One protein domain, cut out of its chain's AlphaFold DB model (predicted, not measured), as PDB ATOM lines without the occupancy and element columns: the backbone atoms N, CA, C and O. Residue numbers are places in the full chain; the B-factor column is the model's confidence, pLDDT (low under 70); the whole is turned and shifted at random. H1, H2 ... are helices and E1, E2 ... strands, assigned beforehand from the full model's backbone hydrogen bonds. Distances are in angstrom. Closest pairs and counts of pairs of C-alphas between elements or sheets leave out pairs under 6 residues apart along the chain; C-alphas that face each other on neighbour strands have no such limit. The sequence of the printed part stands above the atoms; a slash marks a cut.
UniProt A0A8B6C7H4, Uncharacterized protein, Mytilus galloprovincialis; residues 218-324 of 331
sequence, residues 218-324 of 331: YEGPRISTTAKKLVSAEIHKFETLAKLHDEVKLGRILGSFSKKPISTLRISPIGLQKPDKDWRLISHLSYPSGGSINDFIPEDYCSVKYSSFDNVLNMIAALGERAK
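AT A GLANCE: This is residues 218 to 324 of the 331 residues of an uncharacterized protein of Mytilus galloprovincialis (UniProt A0A8B6C7H4). With little regular structure, H1 and H2 pack on the hairpin E1 E2, and residues 303 to 315 stick out as an arm. Only 40 of the 107 printed residues are in named elements, mostly helix, ordered H1 H2 E1 E2 H3 H4. The whole is extended, radius of gyration of the C-alphas 20.3 A, spans 62 by 36 by 24 A.

HOW THE PARTS SIT: The closest C-alphas of H1, residues 231 to 235, and E1, 270 to 273, are 233 and 271, 4.5 A apart; those of H2, 237 to 249, and E2, 280 to 283, are 243 and 281, 7.0 A. E1 and E2 are an antiparallel hairpin, N 271 and O 282 within hydrogen-bond range at 2.8 A. H3, 299 to 302, and H4, 309 to 318, are apart. H1, H2 and H4 have every O i to N i+4 pair within range.

IN THESE COORDINATES: H1 begins at C-alpha 231 (36.544, 4.842, 0.706); H4, 14.3 A long, ends at C-alpha 318 (57.259, -43.017, 5.979).

THE WHOLE: The printed part has no cut; links H2 to E1 and E2 to H3 are long.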
ATOM      1  N   TYR A 218      26.162 -19.640  11.261       87.44
ATOM      2  CA  TYR A 218      25.814 -18.390  11.950       87.44
ATOM      3  C   TYR A 218      24.621 -18.593  12.893       87.44
ATOM      4  O   TYR A 218      23.531 -18.952  12.426       87.44
ATOM      5  N   GLU A 219      24.819 -18.279  14.171       89.38
ATOM      6  CA  GLU A 219      23.853 -18.412  15.277       89.38
ATOM      7  C   GLU A 219      23.349 -17.051  15.797       89.38
ATOM      8  O   GLU A 219      22.498 -16.979  16.678       89.38
ATOM      9  N   GLY A 220      23.835 -15.954  15.213       87.31
ATOM     10  CA  GLY A 220      23.488 -14.594  15.617       87.31
ATOM     11  C   GLY A 220      22.085 -14.128  15.208       87.31
ATOM     12  O   GLY A 220      21.338 -14.815  14.499       87.31
ATOM     13  N   PRO A 221      21.724 -12.884  15.570       86.75
ATOM     14  CA  PRO A 221      20.425 -12.312  15.239       86.75
ATOM     15  C   PRO A 221      20.254 -12.120  13.722       86.75
ATOM     16  O   PRO A 221      21.142 -11.610  13.028       86.75
ATOM     17  N   ARG A 222      19.083 -12.490  13.189       87.06
ATOM     18  CA  ARG A 222      18.710 -12.352  11.764       87.06
ATOM     19  C   ARG A 222      18.175 -10.947  11.450       87.06
ATOM     20  O   ARG A 222      17.082 -10.790  10.916       87.06
ATOM     21  N   ILE A 223      18.933  -9.915  11.815       85.25
ATOM     22  CA  ILE A 223      18.518  -8.509  11.703       85.25
ATOM     23  C   ILE A 223      19.120  -7.860  10.449       85.25
ATOM     24  O   ILE A 223      20.263  -8.114  10.077       85.25
ATOM     25  N   SER A 224      18.335  -6.988   9.808       86.94
ATOM     26  CA  SER A 224      18.781  -6.100   8.731       86.94
ATOM     27  C   SER A 224      19.965  -5.230   9.161       86.94
ATOM     28  O   SER A 224      19.840  -4.488  10.131       86.94
ATOM     29  N   THR A 225      21.039  -5.185   8.372       89.00
ATOM     30  CA  THR A 225      22.061  -4.131   8.512       89.00
ATOM     31  C   THR A 225      22.124  -3.248   7.272       89.00
ATOM     32  O   THR A 225      21.741  -3.648   6.170       89.00
ATOM     33  N   THR A 226      22.610  -2.024   7.457       89.81
ATOM     34  CA  THR A 226      23.024  -1.121   6.382       89.81
ATOM     35  C   THR A 226      24.516  -0.847   6.530       89.81
ATOM     36  O   THR A 226      25.066  -0.896   7.629       89.81
ATOM     37  N   ALA A 227      25.190  -0.589   5.414       91.50
ATOM     38  CA  ALA A 227      26.610  -0.282   5.395       91.50
ATOM     39  C   ALA A 227      26.905   0.712   4.272       91.50
ATOM     40  O   ALA A 227      26.306   0.647   3.197       91.50
ATOM     41  N   LYS A 228      27.850   1.623   4.509       93.75
ATOM     42  CA  LYS A 228      28.451   2.428   3.441       93.75
ATOM     43  C   LYS A 228      29.571   1.610   2.787       93.75
ATOM     44  O   LYS A 228      30.255   0.848   3.465       93.75
ATOM     45  N   LYS A 229      29.768   1.788   1.479       94.31
ATOM     46  CA  LYS A 229      30.980   1.349   0.763       94.31
ATOM     47  C   LYS A 229      32.235   1.923   1.434       94.31
ATOM     48  O   LYS A 229      32.183   3.018   1.998       94.31
ATOM     49  N   LEU A 230      33.349   1.199   1.367       95.50
ATOM     50  CA  LEU A 230      34.641   1.695   1.838       95.50
ATOM     51  C   LEU A 230      35.157   2.802   0.909       95.50
ATOM     52  O   LEU A 230      34.827   2.835  -0.276       95.50
ATOM     53  N   VAL A 231      36.007   3.683   1.440       95.94
ATOM     54  CA  VAL A 231      36.544   4.842   0.706       95.94
ATOM     55  C   VAL A 231      37.239   4.423  -0.597       95.94
ATOM     56  O   VAL A 231      37.029   5.054  -1.629       95.94
ATOM     57  N   SER A 232      37.983   3.309  -0.600       95.88
ATOM     58  CA  SER A 232      38.668   2.825  -1.807       95.88
ATOM     59  C   SER A 232      37.723   2.395  -2.935       95.88
ATOM     60  O   SER A 232      38.081   2.553  -4.099       95.88
ATOM     61  N   ALA A 233      36.511   1.919  -2.622       95.69
ATOM     62  CA  ALA A 233      35.496   1.614  -3.633       95.69
ATOM     63  C   ALA A 233      34.859   2.873  -4.247       95.69
ATOM     64  O   ALA A 233      34.287   2.791  -5.331       95.69
ATOM     65  N   GLU A 234      34.943   4.031  -3.579       95.88
ATOM     66  CA  GLU A 234      34.513   5.302  -4.174       95.88
ATOM     67  C   GLU A 234      35.627   5.973  -4.978       95.88
ATOM     68  O   GLU A 234      35.366   6.465  -6.072       95.88
ATOM     69  N   ILE A 235      36.871   5.940  -4.485       96.44
ATOM     70  CA  ILE A 235      38.034   6.456  -5.227       96.44
ATOM     71  C   ILE A 235      38.216   5.683  -6.547       96.44
ATOM     72  O   ILE A 235      38.425   6.290  -7.591       96.44
ATOM     73  N   HIS A 236      38.072   4.355  -6.518       94.44
ATOM     74  CA  HIS A 236      38.233   3.468  -7.679       94.44
ATOM     75  C   HIS A 236      36.882   2.912  -8.150       94.44
ATOM     76  O   HIS A 236      36.666   1.701  -8.268       94.44
ATOM     77  N   LYS A 237      35.910   3.811  -8.343       95.00
ATOM     78  CA  LYS A 237      34.516   3.453  -8.646       95.00
ATOM     79  C   LYS A 237      34.363   2.673  -9.953       95.00
ATOM     80  O   LYS A 237      33.573   1.729  -9.996       95.00
ATOM     81  N   PHE A 238      35.098   3.036 -11.004       95.38
ATOM     82  CA  PHE A 238      35.006   2.360 -12.302       95.38
ATOM     83  C   PHE A 238      35.511   0.919 -12.219       95.38
ATOM     84  O   PHE A 238      34.826  -0.003 -12.657       95.38
ATOM     85  N   GLU A 239      36.654   0.707 -11.573       95.00
ATOM     86  CA  GLU A 239      37.236  -0.617 -11.371       95.00
ATOM     87  C   GLU A 239      36.408  -1.458 -10.390       95.00
ATOM     88  O   GLU A 239      36.282  -2.668 -10.574       95.00
ATOM     89  N   THR A 240      35.774  -0.825  -9.394       94.44
ATOM     90  CA  THR A 240      34.840  -1.502  -8.479       94.44
ATOM     91  C   THR A 240      33.636  -2.038  -9.247       94.44
ATOM     92  O   THR A 240      33.268  -3.200  -9.083       94.44
ATOM     93  N   LEU A 241      33.033  -1.212 -10.109       94.00
ATOM     94  CA  LEU A 241      31.889  -1.612 -10.931       94.00
ATOM     95  C   LEU A 241      32.269  -2.685 -11.958       94.00
ATOM     96  O   LEU A 241      31.507  -3.633 -12.127       94.00
ATOM     97  N   ALA A 242      33.447  -2.588 -12.582       94.12
ATOM     98  CA  ALA A 242      33.951  -3.611 -13.497       94.12
ATOM     99  C   ALA A 242      34.133  -4.967 -12.791       94.12
ATOM    100  O   ALA A 242      33.595  -5.972 -13.249       94.12
ATOM    101  N   LYS A 243      34.795  -4.995 -11.623       93.12
ATOM    102  CA  LYS A 243      34.963  -6.234 -10.845       93.12
ATOM    103  C   LYS A 243      33.625  -6.808 -10.381       93.12
ATOM    104  O   LYS A 243      33.414  -8.005 -10.523       93.12
ATOM    105  N   LEU A 244      32.698  -5.983  -9.887       93.19
ATOM    106  CA  LEU A 244      31.351  -6.445  -9.524       93.19
ATOM    107  C   LEU A 244      30.594  -7.030 -10.724       93.19
ATOM    108  O   LEU A 244      29.936  -8.057 -10.579       93.19
ATOM    109  N   HIS A 245      30.693  -6.402 -11.896       92.44
ATOM    110  CA  HIS A 245      30.090  -6.913 -13.124       92.44
ATOM    111  C   HIS A 245      30.678  -8.275 -13.520       92.44
ATOM    112  O   HIS A 245      29.920  -9.181 -13.861       92.44
ATOM    113  N   ASP A 246      31.996  -8.455 -13.422       91.19
ATOM    114  CA  ASP A 246      32.644  -9.738 -13.712       91.19
ATOM    115  C   ASP A 246      32.233 -10.832 -12.712       91.19
ATOM    116  O   ASP A 246      31.914 -11.945 -13.127       91.19
ATOM    117  N   GLU A 247      32.148 -10.525 -11.413       91.00
ATOM    118  CA  GLU A 247      31.651 -11.462 -10.389       91.00
ATOM    119  C   GLU A 247      30.184 -11.873 -10.614       91.00
ATOM    120  O   GLU A 247      29.826 -13.038 -10.413       91.00
ATOM    121  N   VAL A 248      29.340 -10.935 -11.062       88.44
ATOM    122  CA  VAL A 248      27.938 -11.194 -11.435       88.44
ATOM    123  C   VAL A 248      27.852 -12.025 -12.715       88.44
ATOM    124  O   VAL A 248      27.106 -13.000 -12.766       88.44
ATOM    125  N   LYS A 249      28.652 -11.700 -13.737       86.75
ATOM    126  CA  LYS A 249      28.726 -12.451 -15.000       86.75
ATOM    127  C   LYS A 249      29.222 -13.885 -14.790       86.75
ATOM    128  O   LYS A 249      28.790 -14.788 -15.498       86.75
ATOM    129  N   LEU A 250      30.111 -14.093 -13.820       84.44
ATOM    130  CA  LEU A 250      30.577 -15.414 -13.397       84.44
ATOM    131  C   LEU A 250      29.581 -16.149 -12.483       84.44
ATOM    132  O   LEU A 250      29.854 -17.288 -12.121       84.44
ATOM    133  N   GLY A 251      28.456 -15.541 -12.091       82.62
ATOM    134  CA  GLY A 251      27.469 -16.155 -11.192       82.62
ATOM    135  C   GLY A 251      27.958 -16.351  -9.751       82.62
ATOM    136  O   GLY A 251      27.348 -17.098  -8.992       82.62
ATOM    137  N   ARG A 252      29.065 -15.704  -9.352       84.81
ATOM    138  CA  ARG A 252      29.616 -15.802  -7.986       84.81
ATOM    139  C   ARG A 252      28.961 -14.818  -7.020       84.81
ATOM    140  O   ARG A 252      28.912 -15.074  -5.820       84.81
ATOM    141  N   ILE A 253      28.442 -13.706  -7.539       86.81
ATOM    142  CA  ILE A 253      27.673 -12.712  -6.784       86.81
ATOM    143  C   ILE A 253      26.326 -12.505  -7.476       86.81
ATOM    144  O   ILE A 253      26.262 -12.303  -8.683       86.81
ATOM    145  N   LEU A 254      25.238 -12.503  -6.704       82.62
ATOM    146  CA  LEU A 254      23.913 -12.150  -7.211       82.62
ATOM    147  C   LEU A 254      23.680 -10.639  -7.091       82.62
ATOM    148  O   LEU A 254      23.918 -10.048  -6.038       82.62
ATOM    149  N   GLY A 255      23.187 -10.018  -8.163       81.81
ATOM    150  CA  GLY A 255      22.877  -8.590  -8.217       81.81
ATOM    151  C   GLY A 255      22.973  -8.025  -9.641       81.81
ATOM    152  O   GLY A 255      23.152  -8.772 -10.592       81.81
ATOM    153  N   SER A 256      22.845  -6.712  -9.837       79.00
ATOM    154  CA  SER A 256      22.412  -5.722  -8.843       79.00
ATOM    155  C   SER A 256      20.919  -5.872  -8.520       79.00
ATOM    156  O   SER A 256      20.114  -6.237  -9.372       79.00
ATOM    157  N   PHE A 257      20.531  -5.597  -7.273       83.38
ATOM    158  CA  PHE A 257      19.124  -5.619  -6.869       83.38
ATOM    159  C   PHE A 257      18.568  -4.193  -6.813       83.38
ATOM    160  O   PHE A 257      19.137  -3.332  -6.145       83.38
ATOM    161  N   SER A 258      17.434  -3.948  -7.473       82.25
ATOM    162  CA  SER A 258      16.739  -2.647  -7.453       82.25
ATOM    163  C   SER A 258      16.069  -2.337  -6.109       82.25
ATOM    164  O   SER A 258      15.842  -1.175  -5.774       82.25
ATOM    165  N   LYS A 259      15.758  -3.374  -5.325       80.50
ATOM    166  CA  LYS A 259      15.254  -3.311  -3.948       80.50
ATOM    167  C   LYS A 259      15.907  -4.419  -3.126       80.50
ATOM    168  O   LYS A 259      16.378  -5.410  -3.677       80.50
ATOM    169  N   LYS A 260      15.913  -4.270  -1.801       79.00
ATOM    170  CA  LYS A 260      16.458  -5.271  -0.875       79.00
ATOM    171  C   LYS A 260      15.730  -6.625  -1.065       79.00
ATOM    172  O   LYS A 260      14.522  -6.651  -0.852       79.00
ATOM    173  N   PRO A 261      16.412  -7.729  -1.441       78.81
ATOM    174  CA  PRO A 261      15.739  -8.977  -1.823       78.81
ATOM    175  C   PRO A 261      15.108  -9.730  -0.642       78.81
ATOM    176  O   PRO A 261      14.114 -10.421  -0.824       78.81
ATOM    177  N   ILE A 262      15.658  -9.581   0.567       80.12
ATOM    178  CA  ILE A 262      15.106 -10.139   1.811       80.12
ATOM    179  C   ILE A 262      15.178  -9.094   2.928       80.12
ATOM    180  O   ILE A 262      16.178  -8.379   3.061       80.12
ATOM    181  N   SER A 263      14.133  -8.998   3.754       80.88
ATOM    182  CA  SER A 263      14.034  -8.006   4.840       80.88
ATOM    183  C   SER A 263      15.204  -8.099   5.825       80.88
ATOM    184  O   SER A 263      15.745  -7.078   6.244       80.88
ATOM    185  N   THR A 264      15.676  -9.312   6.101       84.38
ATOM    186  CA  THR A 264      16.758  -9.630   7.043       84.38
ATOM    187  C   THR A 264      18.167  -9.602   6.436       84.38
ATOM    188  O   THR A 264      19.116  -9.959   7.131       84.38
ATOM    189  N   LEU A 265      18.355  -9.165   5.173       84.06
ATOM    190  CA  LEU A 265      19.690  -9.165   4.544       84.06
ATOM    191  C   LEU A 265      20.667  -8.341   5.390       84.06
ATOM    192  O   LEU A 265      20.391  -7.176   5.710       84.06
ATOM    193  N   ARG A 266      21.809  -8.955   5.691       87.44
ATOM    194  CA  ARG A 266      22.976  -8.309   6.279       87.44
ATOM    195  C   ARG A 266      23.889  -7.819   5.161       87.44
ATOM    196  O   ARG A 266      24.131  -8.537   4.197       87.44
ATOM    197  N   ILE A 267      24.368  -6.591   5.293       90.38
ATOM    198  CA  ILE A 267      25.224  -5.908   4.324       90.38
ATOM    199  C   ILE A 267      26.571  -5.625   4.988       90.38
ATOM    200  O   ILE A 267      26.624  -4.958   6.024       90.38
ATOM    201  N   SER A 268      27.648  -6.099   4.364       92.94
ATOM    202  CA  SER A 268      29.026  -5.728   4.690       92.94
ATOM    203  C   SER A 268      29.540  -4.684   3.684       92.94
ATOM    204  O   SER A 268      29.208  -4.778   2.500       92.94
ATOM    205  N   PRO A 269      30.353  -3.699   4.108       94.88
ATOM    206  CA  PRO A 269      31.053  -2.793   3.205       94.88
ATOM    207  C   PRO A 269      31.887  -3.553   2.171       94.88
ATOM    208  O   PRO A 269      32.587  -4.503   2.524       94.88
ATOM    209  N   ILE A 270      31.881  -3.074   0.928       95.06
ATOM    210  CA  ILE A 270      32.854  -3.473  -0.094       95.06
ATOM    211  C   ILE A 270      33.914  -2.386  -0.285       95.06
ATOM    212  O   ILE A 270      33.623  -1.194  -0.154       95.06
ATOM    213  N   GLY A 271      35.132  -2.801  -0.611       95.00
ATOM    214  CA  GLY A 271      36.264  -1.953  -0.974       95.00
ATOM    215  C   GLY A 271      37.068  -2.551  -2.123       95.00
ATOM    216  O   GLY A 271      36.877  -3.709  -2.495       95.00
ATOM    217  N   LEU A 272      38.008  -1.769  -2.646       94.38
ATOM    218  CA  LEU A 272      39.064  -2.248  -3.537       94.38
ATOM    219  C   LEU A 272      40.435  -2.183  -2.860       94.38
ATOM    220  O   LEU A 272      40.706  -1.287  -2.059       94.38
ATOM    221  N   GLN A 273      41.315  -3.101  -3.253       92.25
ATOM    222  CA  GLN A 273      42.758  -3.041  -3.024       92.25
ATOM    223  C   GLN A 273      43.485  -3.417  -4.319       92.25
ATOM    224  O   GLN A 273      43.019  -4.285  -5.057       92.25
ATOM    225  N   LYS A 274      44.641  -2.800  -4.583       86.19
ATOM    226  CA  LYS A 274      45.523  -3.139  -5.708       86.19
ATOM    227  C   LYS A 274      46.830  -3.770  -5.210       86.19
ATOM    228  O   LYS A 274      47.813  -3.053  -5.050       86.19
ATOM    229  N   PRO A 275      46.873  -5.085  -4.935       75.00
ATOM    230  CA  PRO A 275      48.148  -5.800  -4.929       75.00
ATOM    231  C   PRO A 275      48.804  -5.734  -6.319       75.00
ATOM    232  O   PRO A 275      48.112  -5.531  -7.316       75.00
ATOM    233  N   ASP A 276      50.114  -5.977  -6.384       78.31
ATOM    234  CA  ASP A 276      51.051  -5.711  -7.503       78.31
ATOM    235  C   ASP A 276      50.649  -6.144  -8.931       78.31
ATOM    236  O   ASP A 276      51.360  -5.841  -9.887       78.31
ATOM    237  N   LYS A 277      49.562  -6.905  -9.100       75.75
ATOM    238  CA  LYS A 277      49.144  -7.505 -10.376       75.75
ATOM    239  C   LYS A 277      47.754  -7.094 -10.856       75.75
ATOM    240  O   LYS A 277      47.564  -7.008 -12.062       75.75
ATOM    241  N   ASP A 278      46.786  -6.904  -9.960       86.62
ATOM    242  CA  ASP A 278      45.378  -6.689 -10.327       86.62
ATOM    243  C   ASP A 278      44.565  -6.163  -9.132       86.62
ATOM    244  O   ASP A 278      44.909  -6.403  -7.972       86.62
ATOM    245  N   TRP A 279      43.459  -5.482  -9.420       90.62
ATOM    246  CA  TRP A 279      42.455  -5.068  -8.447       90.62
ATOM    247  C   TRP A 279      41.743  -6.274  -7.825       90.62
ATOM    248  O   TRP A 279      41.279  -7.176  -8.525       90.62
ATOM    249  N   ARG A 280      41.592  -6.258  -6.499       92.00
ATOM    250  CA  ARG A 280      40.818  -7.237  -5.730       92.00
ATOM    251  C   ARG A 280      39.688  -6.549  -4.980       92.00
ATOM    252  O   ARG A 280      39.924  -5.576  -4.263       92.00
ATOM    253  N   LEU A 281      38.481  -7.085  -5.138       93.56
ATOM    254  CA  LEU A 281      37.325  -6.730  -4.325       93.56
ATOM    255  C   LEU A 281      37.520  -7.291  -2.910       93.56
ATOM    256  O   LEU A 281      37.916  -8.444  -2.748       93.56
ATOM    257  N   ILE A 282      37.252  -6.476  -1.892       93.12
ATOM    258  CA  ILE A 282      37.326  -6.863  -0.479       93.12
ATOM    259  C   ILE A 282      35.964  -6.640   0.163       93.12
ATOM    260  O   ILE A 282      35.432  -5.533   0.115       93.12
ATOM    261  N   SER A 283      35.444  -7.674   0.818       92.81
ATOM    262  CA  SER A 283      34.254  -7.597   1.667       92.81
ATOM    263  C   SER A 283      34.678  -7.482   3.128       92.81
ATOM    264  O   SER A 283      35.391  -8.345   3.642       92.81
ATOM    265  N   HIS A 284      34.239  -6.434   3.824       93.06
ATOM    266  CA  HIS A 284      34.575  -6.212   5.232       93.06
ATOM    267  C   HIS A 284      33.661  -7.057   6.140       93.06
ATOM    268  O   HIS A 284      32.690  -6.563   6.713       93.06
ATOM    269  N   LEU A 285      33.949  -8.361   6.225       90.75
ATOM    270  CA  LEU A 285      33.113  -9.342   6.935       90.75
ATOM    271  C   LEU A 285      33.073  -9.141   8.460       90.75
ATOM    272  O   LEU A 285      32.084  -9.512   9.084       90.75
ATOM    273  N   SER A 286      34.083  -8.470   9.027       90.62
ATOM    274  CA  SER A 286      34.148  -8.041  10.435       90.62
ATOM    275  C   SER A 286      33.324  -6.779  10.749       90.62
ATOM    276  O   SER A 286      33.462  -6.204  11.826       90.62
ATOM    277  N   TYR A 287      32.480  -6.306   9.820       91.25
ATOM    278  CA  TYR A 287      31.591  -5.159  10.035       91.25
ATOM    279  C   TYR A 287      30.130  -5.585  10.299       91.25
ATOM    280  O   TYR A 287      29.613  -6.455   9.588       91.25
ATOM    281  N   PRO A 288      29.410  -4.910  11.219       91.19
ATOM    282  CA  PRO A 288      29.924  -3.960  12.213       91.19
ATOM    283  C   PRO A 288      30.739  -4.681  13.298       91.19
ATOM    284  O   PRO A 288      30.494  -5.851  13.562       91.19
ATOM    285  N   SER A 289      31.682  -3.985  13.936       90.06
ATOM    286  CA  SER A 289      32.458  -4.553  15.050       90.06
ATOM    287  C   SER A 289      31.544  -4.899  16.232       90.06
ATOM    288  O   SER A 289      30.701  -4.076  16.599       90.06
ATOM    289  N   GLY A 290      31.690  -6.095  16.812       89.56
ATOM    290  CA  GLY A 290      30.843  -6.587  17.909       89.56
ATOM    291  C   GLY A 290      29.423  -6.977  17.477       89.56
ATOM    292  O   GLY A 290      28.538  -7.152  18.311       89.56
ATOM    293  N   GLY A 291      29.188  -7.081  16.172       89.75
ATOM    294  CA  GLY A 291      27.915  -7.481  15.595       89.75
ATOM    295  C   GLY A 291      28.041  -7.964  14.154       89.75
ATOM    296  O   GLY A 291      27.072  -7.824  13.403       89.75
ATOM    297  N   SER A 292      29.214  -8.456  13.746       91.06
ATOM    298  CA  SER A 292      29.557  -8.857  12.377       91.06
ATOM    299  C   SER A 292      28.906 -10.193  11.989       91.06
ATOM    300  O   SER A 292      28.077 -10.723  12.726       91.06
ATOM    301  N   ILE A 293      29.202 -10.740  10.803       89.06
ATOM    302  CA  ILE A 293      28.789 -12.127  10.510       89.06
ATOM    303  C   ILE A 293      29.686 -13.113  11.269       89.06
ATOM    304  O   ILE A 293      29.183 -14.078  11.832       89.06
ATOM    305  N   ASN A 294      30.989 -12.843  11.329       91.56
ATOM    306  CA  ASN A 294      31.964 -13.732  11.955       91.56
ATOM    307  C   ASN A 294      31.817 -13.769  13.486       91.56
ATOM    308  O   ASN A 294      32.058 -14.808  14.086       91.56
ATOM    309  N   ASP A 295      31.350 -12.677  14.101       92.00
ATOM    310  CA  ASP A 295      31.195 -12.547  15.562       92.00
ATOM    311  C   ASP A 295      30.146 -13.518  16.146       92.00
ATOM    312  O   ASP A 295      30.087 -13.707  17.357       92.00
ATOM    313  N   PHE A 296      29.314 -14.132  15.294       91.94
ATOM    314  CA  PHE A 296      28.290 -15.107  15.685       91.94
ATOM    315  C   PHE A 296      28.402 -16.446  14.934       91.94
ATOM    316  O   PHE A 296      27.386 -17.111  14.703       91.94
ATOM    317  N   ILE A 297      29.608 -16.838  14.517       91.25
ATOM    318  CA  ILE A 297      29.904 -18.218  14.111       91.25
ATOM    319  C   ILE A 297      30.749 -18.841  15.235       91.25
ATOM    320  O   ILE A 297      31.793 -18.276  15.561       91.25
ATOM    321  N   PRO A 298      30.329 -19.964  15.850       90.19
ATOM    322  CA  PRO A 298      31.100 -20.606  16.913       90.19
ATOM    323  C   PRO A 298      32.518 -20.986  16.472       90.19
ATOM    324  O   PRO A 298      32.720 -21.478  15.358       90.19
ATOM    325  N   GLU A 299      33.492 -20.807  17.367       88.06
ATOM    326  CA  GLU A 299      34.919 -21.003  17.076       88.06
ATOM    327  C   GLU A 299      35.238 -22.431  16.597       88.06
ATOM    328  O   GLU A 299      36.056 -22.603  15.692       88.06
ATOM    329  N   ASP A 300      34.508 -23.440  17.086       87.12
ATOM    330  CA  ASP A 300      34.598 -24.834  16.628       87.12
ATOM    331  C   ASP A 300      34.431 -24.984  15.103       87.12
ATOM    332  O   ASP A 300      35.089 -25.827  14.491       87.12
ATOM    333  N   TYR A 301      33.602 -24.143  14.471       82.56
ATOM    334  CA  TYR A 301      33.374 -24.139  13.020       82.56
ATOM    335  C   TYR A 301      34.326 -23.217  12.240       82.56
ATOM    336  O   TYR A 301      34.401 -23.322  11.014       82.56
ATOM    337  N   CYS A 302      35.047 -22.321  12.919       80.19
ATOM    338  CA  CYS A 302      36.032 -21.420  12.310       80.19
ATOM    339  C   CYS A 302      37.486 -21.878  12.512       80.19
ATOM    340  O   CYS A 302      38.378 -21.390  11.816       80.19
ATOM    341  N   SER A 303      37.743 -22.805  13.438       80.56
ATOM    342  CA  SER A 303      39.088 -23.305  13.718       80.56
ATOM    343  C   SER A 303      39.632 -24.158  12.559       80.56
ATOM    344  O   SER A 303      39.027 -25.140  12.132       80.56
ATOM    345  N   VAL A 304      40.811 -23.795  12.042       82.06
ATOM    346  CA  VAL A 304      41.508 -24.549  10.986       82.06
ATOM    347  C   VAL A 304      42.764 -25.189  11.566       82.06
ATOM    348  O   VAL A 304      43.661 -24.503  12.057       82.06
ATOM    349  N   LYS A 305      42.856 -26.519  11.478       81.00
ATOM    350  CA  LYS A 305      44.047 -27.280  11.876       81.00
ATOM    351  C   LYS A 305      44.957 -27.478  10.667       81.00
ATOM    352  O   LYS A 305      44.683 -28.307   9.806       81.00
ATOM    353  N   TYR A 306      46.050 -26.721  10.612       84.50
ATOM    354  CA  TYR A 306      47.085 -26.898   9.595       84.50
ATOM    355  C   TYR A 306      48.048 -28.027   9.979       84.50
ATOM    356  O   TYR A 306      48.515 -28.096  11.116       84.50
ATOM    357  N   SER A 307      48.399 -28.882   9.017       86.62
ATOM    358  CA  SER A 307      49.513 -29.821   9.173       86.62
ATOM    359  C   SER A 307      50.830 -29.055   9.308       86.62
ATOM    360  O   SER A 307      51.130 -28.191   8.482       86.62
ATOM    361  N   SER A 308      51.636 -29.384  10.320       90.25
ATOM    362  CA  SER A 308      52.982 -28.822  10.454       90.25
ATOM    363  C   SER A 308      53.901 -29.312   9.329       90.25
ATOM    364  O   SER A 308      53.679 -30.367   8.729       90.25
ATOM    365  N   PHE A 309      54.971 -28.559   9.066       90.62
ATOM    366  CA  PHE A 309      55.996 -28.967   8.107       90.62
ATOM    367  C   PHE A 309      56.636 -30.310   8.499       90.62
ATOM    368  O   PHE A 309      56.786 -31.183   7.649       90.62
ATOM    369  N   ASP A 310      56.905 -30.519   9.789       93.69
ATOM    370  CA  ASP A 310      57.474 -31.768  10.302       93.69
ATOM    371  C   ASP A 310      56.524 -32.958  10.123       93.69
ATOM    372  O   ASP A 310      56.966 -34.046   9.762       93.69
ATOM    373  N   ASN A 311      55.206 -32.764  10.273       91.94
ATOM    374  CA  ASN A 311      54.225 -33.811   9.969       91.94
ATOM    375  C   ASN A 311      54.281 -34.201   8.483       91.94
ATOM    376  O   ASN A 311      54.222 -35.385   8.158       91.94
ATOM    377  N   VAL A 312      54.441 -33.226   7.581       90.19
ATOM    378  CA  VAL A 312      54.602 -33.485   6.140       90.19
ATOM    379  C   VAL A 312      55.921 -34.204   5.844       90.19
ATOM    380  O   VAL A 312      55.917 -35.168   5.079       90.19
ATOM    381  N   LEU A 313      57.029 -33.812   6.481       90.50
ATOM    382  CA  LEU A 313      58.309 -34.520   6.358       90.50
ATOM    383  C   LEU A 313      58.226 -35.963   6.869       90.50
ATOM    384  O   LEU A 313      58.703 -36.868   6.190       90.50
ATOM    385  N   ASN A 314      57.577 -36.193   8.011       93.19
ATOM    386  CA  ASN A 314      57.385 -37.526   8.581       93.19
ATOM    387  C   ASN A 314      56.516 -38.411   7.672       93.19
ATOM    388  O   ASN A 314      56.853 -39.575   7.460       93.19
ATOM    389  N   MET A 315      55.452 -37.863   7.069       90.69
ATOM    390  CA  MET A 315      54.660 -38.577   6.056       90.69
ATOM    391  C   MET A 315      55.502 -38.948   4.827       90.69
ATOM    392  O   MET A 315      55.431 -40.082   4.362       90.69
ATOM    393  N   ILE A 316      56.332 -38.031   4.319       91.06
ATOM    394  CA  ILE A 316      57.224 -38.301   3.178       91.06
ATOM    395  C   ILE A 316      58.270 -39.368   3.533       91.06
ATOM    396  O   ILE A 316      58.500 -40.278   2.742       91.06
ATOM    397  N   ALA A 317      58.876 -39.290   4.719       91.81
ATOM    398  CA  ALA A 317      59.852 -40.270   5.187       91.81
ATOM    399  C   ALA A 317      59.234 -41.671   5.348       91.81
ATOM    400  O   ALA A 317      59.862 -42.660   4.973       91.81
ATOM    401  N   ALA A 318      57.990 -41.758   5.832       93.69
ATOM    402  CA  ALA A 318      57.259 -43.017   5.979       93.69
ATOM    403  C   ALA A 318      56.893 -43.683   4.636       93.69
ATOM    404  O   ALA A 318      56.779 -44.905   4.581       93.69
ATOM    405  N   LEU A 319      56.756 -42.912   3.548       93.44
ATOM    406  CA  LEU A 319      56.588 -43.455   2.189       93.44
ATOM    407  C   LEU A 319      57.873 -44.099   1.632       93.44
ATOM    408  O   LEU A 319      57.807 -44.833   0.646       93.44
ATOM    409  N   GLY A 320      59.023 -43.852   2.265       93.19
ATOM    410  CA  GLY A 320      60.290 -44.510   1.964       93.19
ATOM    411  C   GLY A 320      61.016 -43.997   0.718       93.19
ATOM    412  O   GLY A 320      60.677 -42.982   0.101       93.19
ATOM    413  N   GLU A 321      62.088 -44.703   0.356       92.56
ATOM    414  CA  GLU A 321      62.915 -44.338  -0.790       92.56
ATOM    415  C   GLU A 321      62.129 -44.464  -2.109       92.56
ATOM    416  O   GLU A 321      61.306 -45.358  -2.286       92.56
ATOM    417  N   ARG A 322      62.431 -43.587  -3.078       92.00
ATOM    418  CA  ARG A 322      61.813 -43.547  -4.422       92.00
ATOM    419  C   ARG A 322      60.334 -43.119  -4.447       92.00
ATOM    420  O   ARG A 322      59.720 -43.172  -5.517       92.00
ATOM    421  N   ALA A 323      59.779 -42.642  -3.329       91.00
ATOM    422  CA  ALA A 323      58.460 -42.012  -3.284       91.00
ATOM    423  C   ALA A 323      58.351 -40.843  -4.290       91.00
ATOM    424  O   ALA A 323      59.261 -40.025  -4.431       91.00
ATOM    425  N   LYS A 324      57.218 -40.759  -5.001       91.56
ATOM    426  CA  LYS A 324      56.926 -39.688  -5.967       91.56
ATOM    427  C   LYS A 324      55.954 -38.693  -5.344       91.56
ATOM    428  O   LYS A 324      54.879 -39.086  -4.908       91.56
TER     429      LYS A 324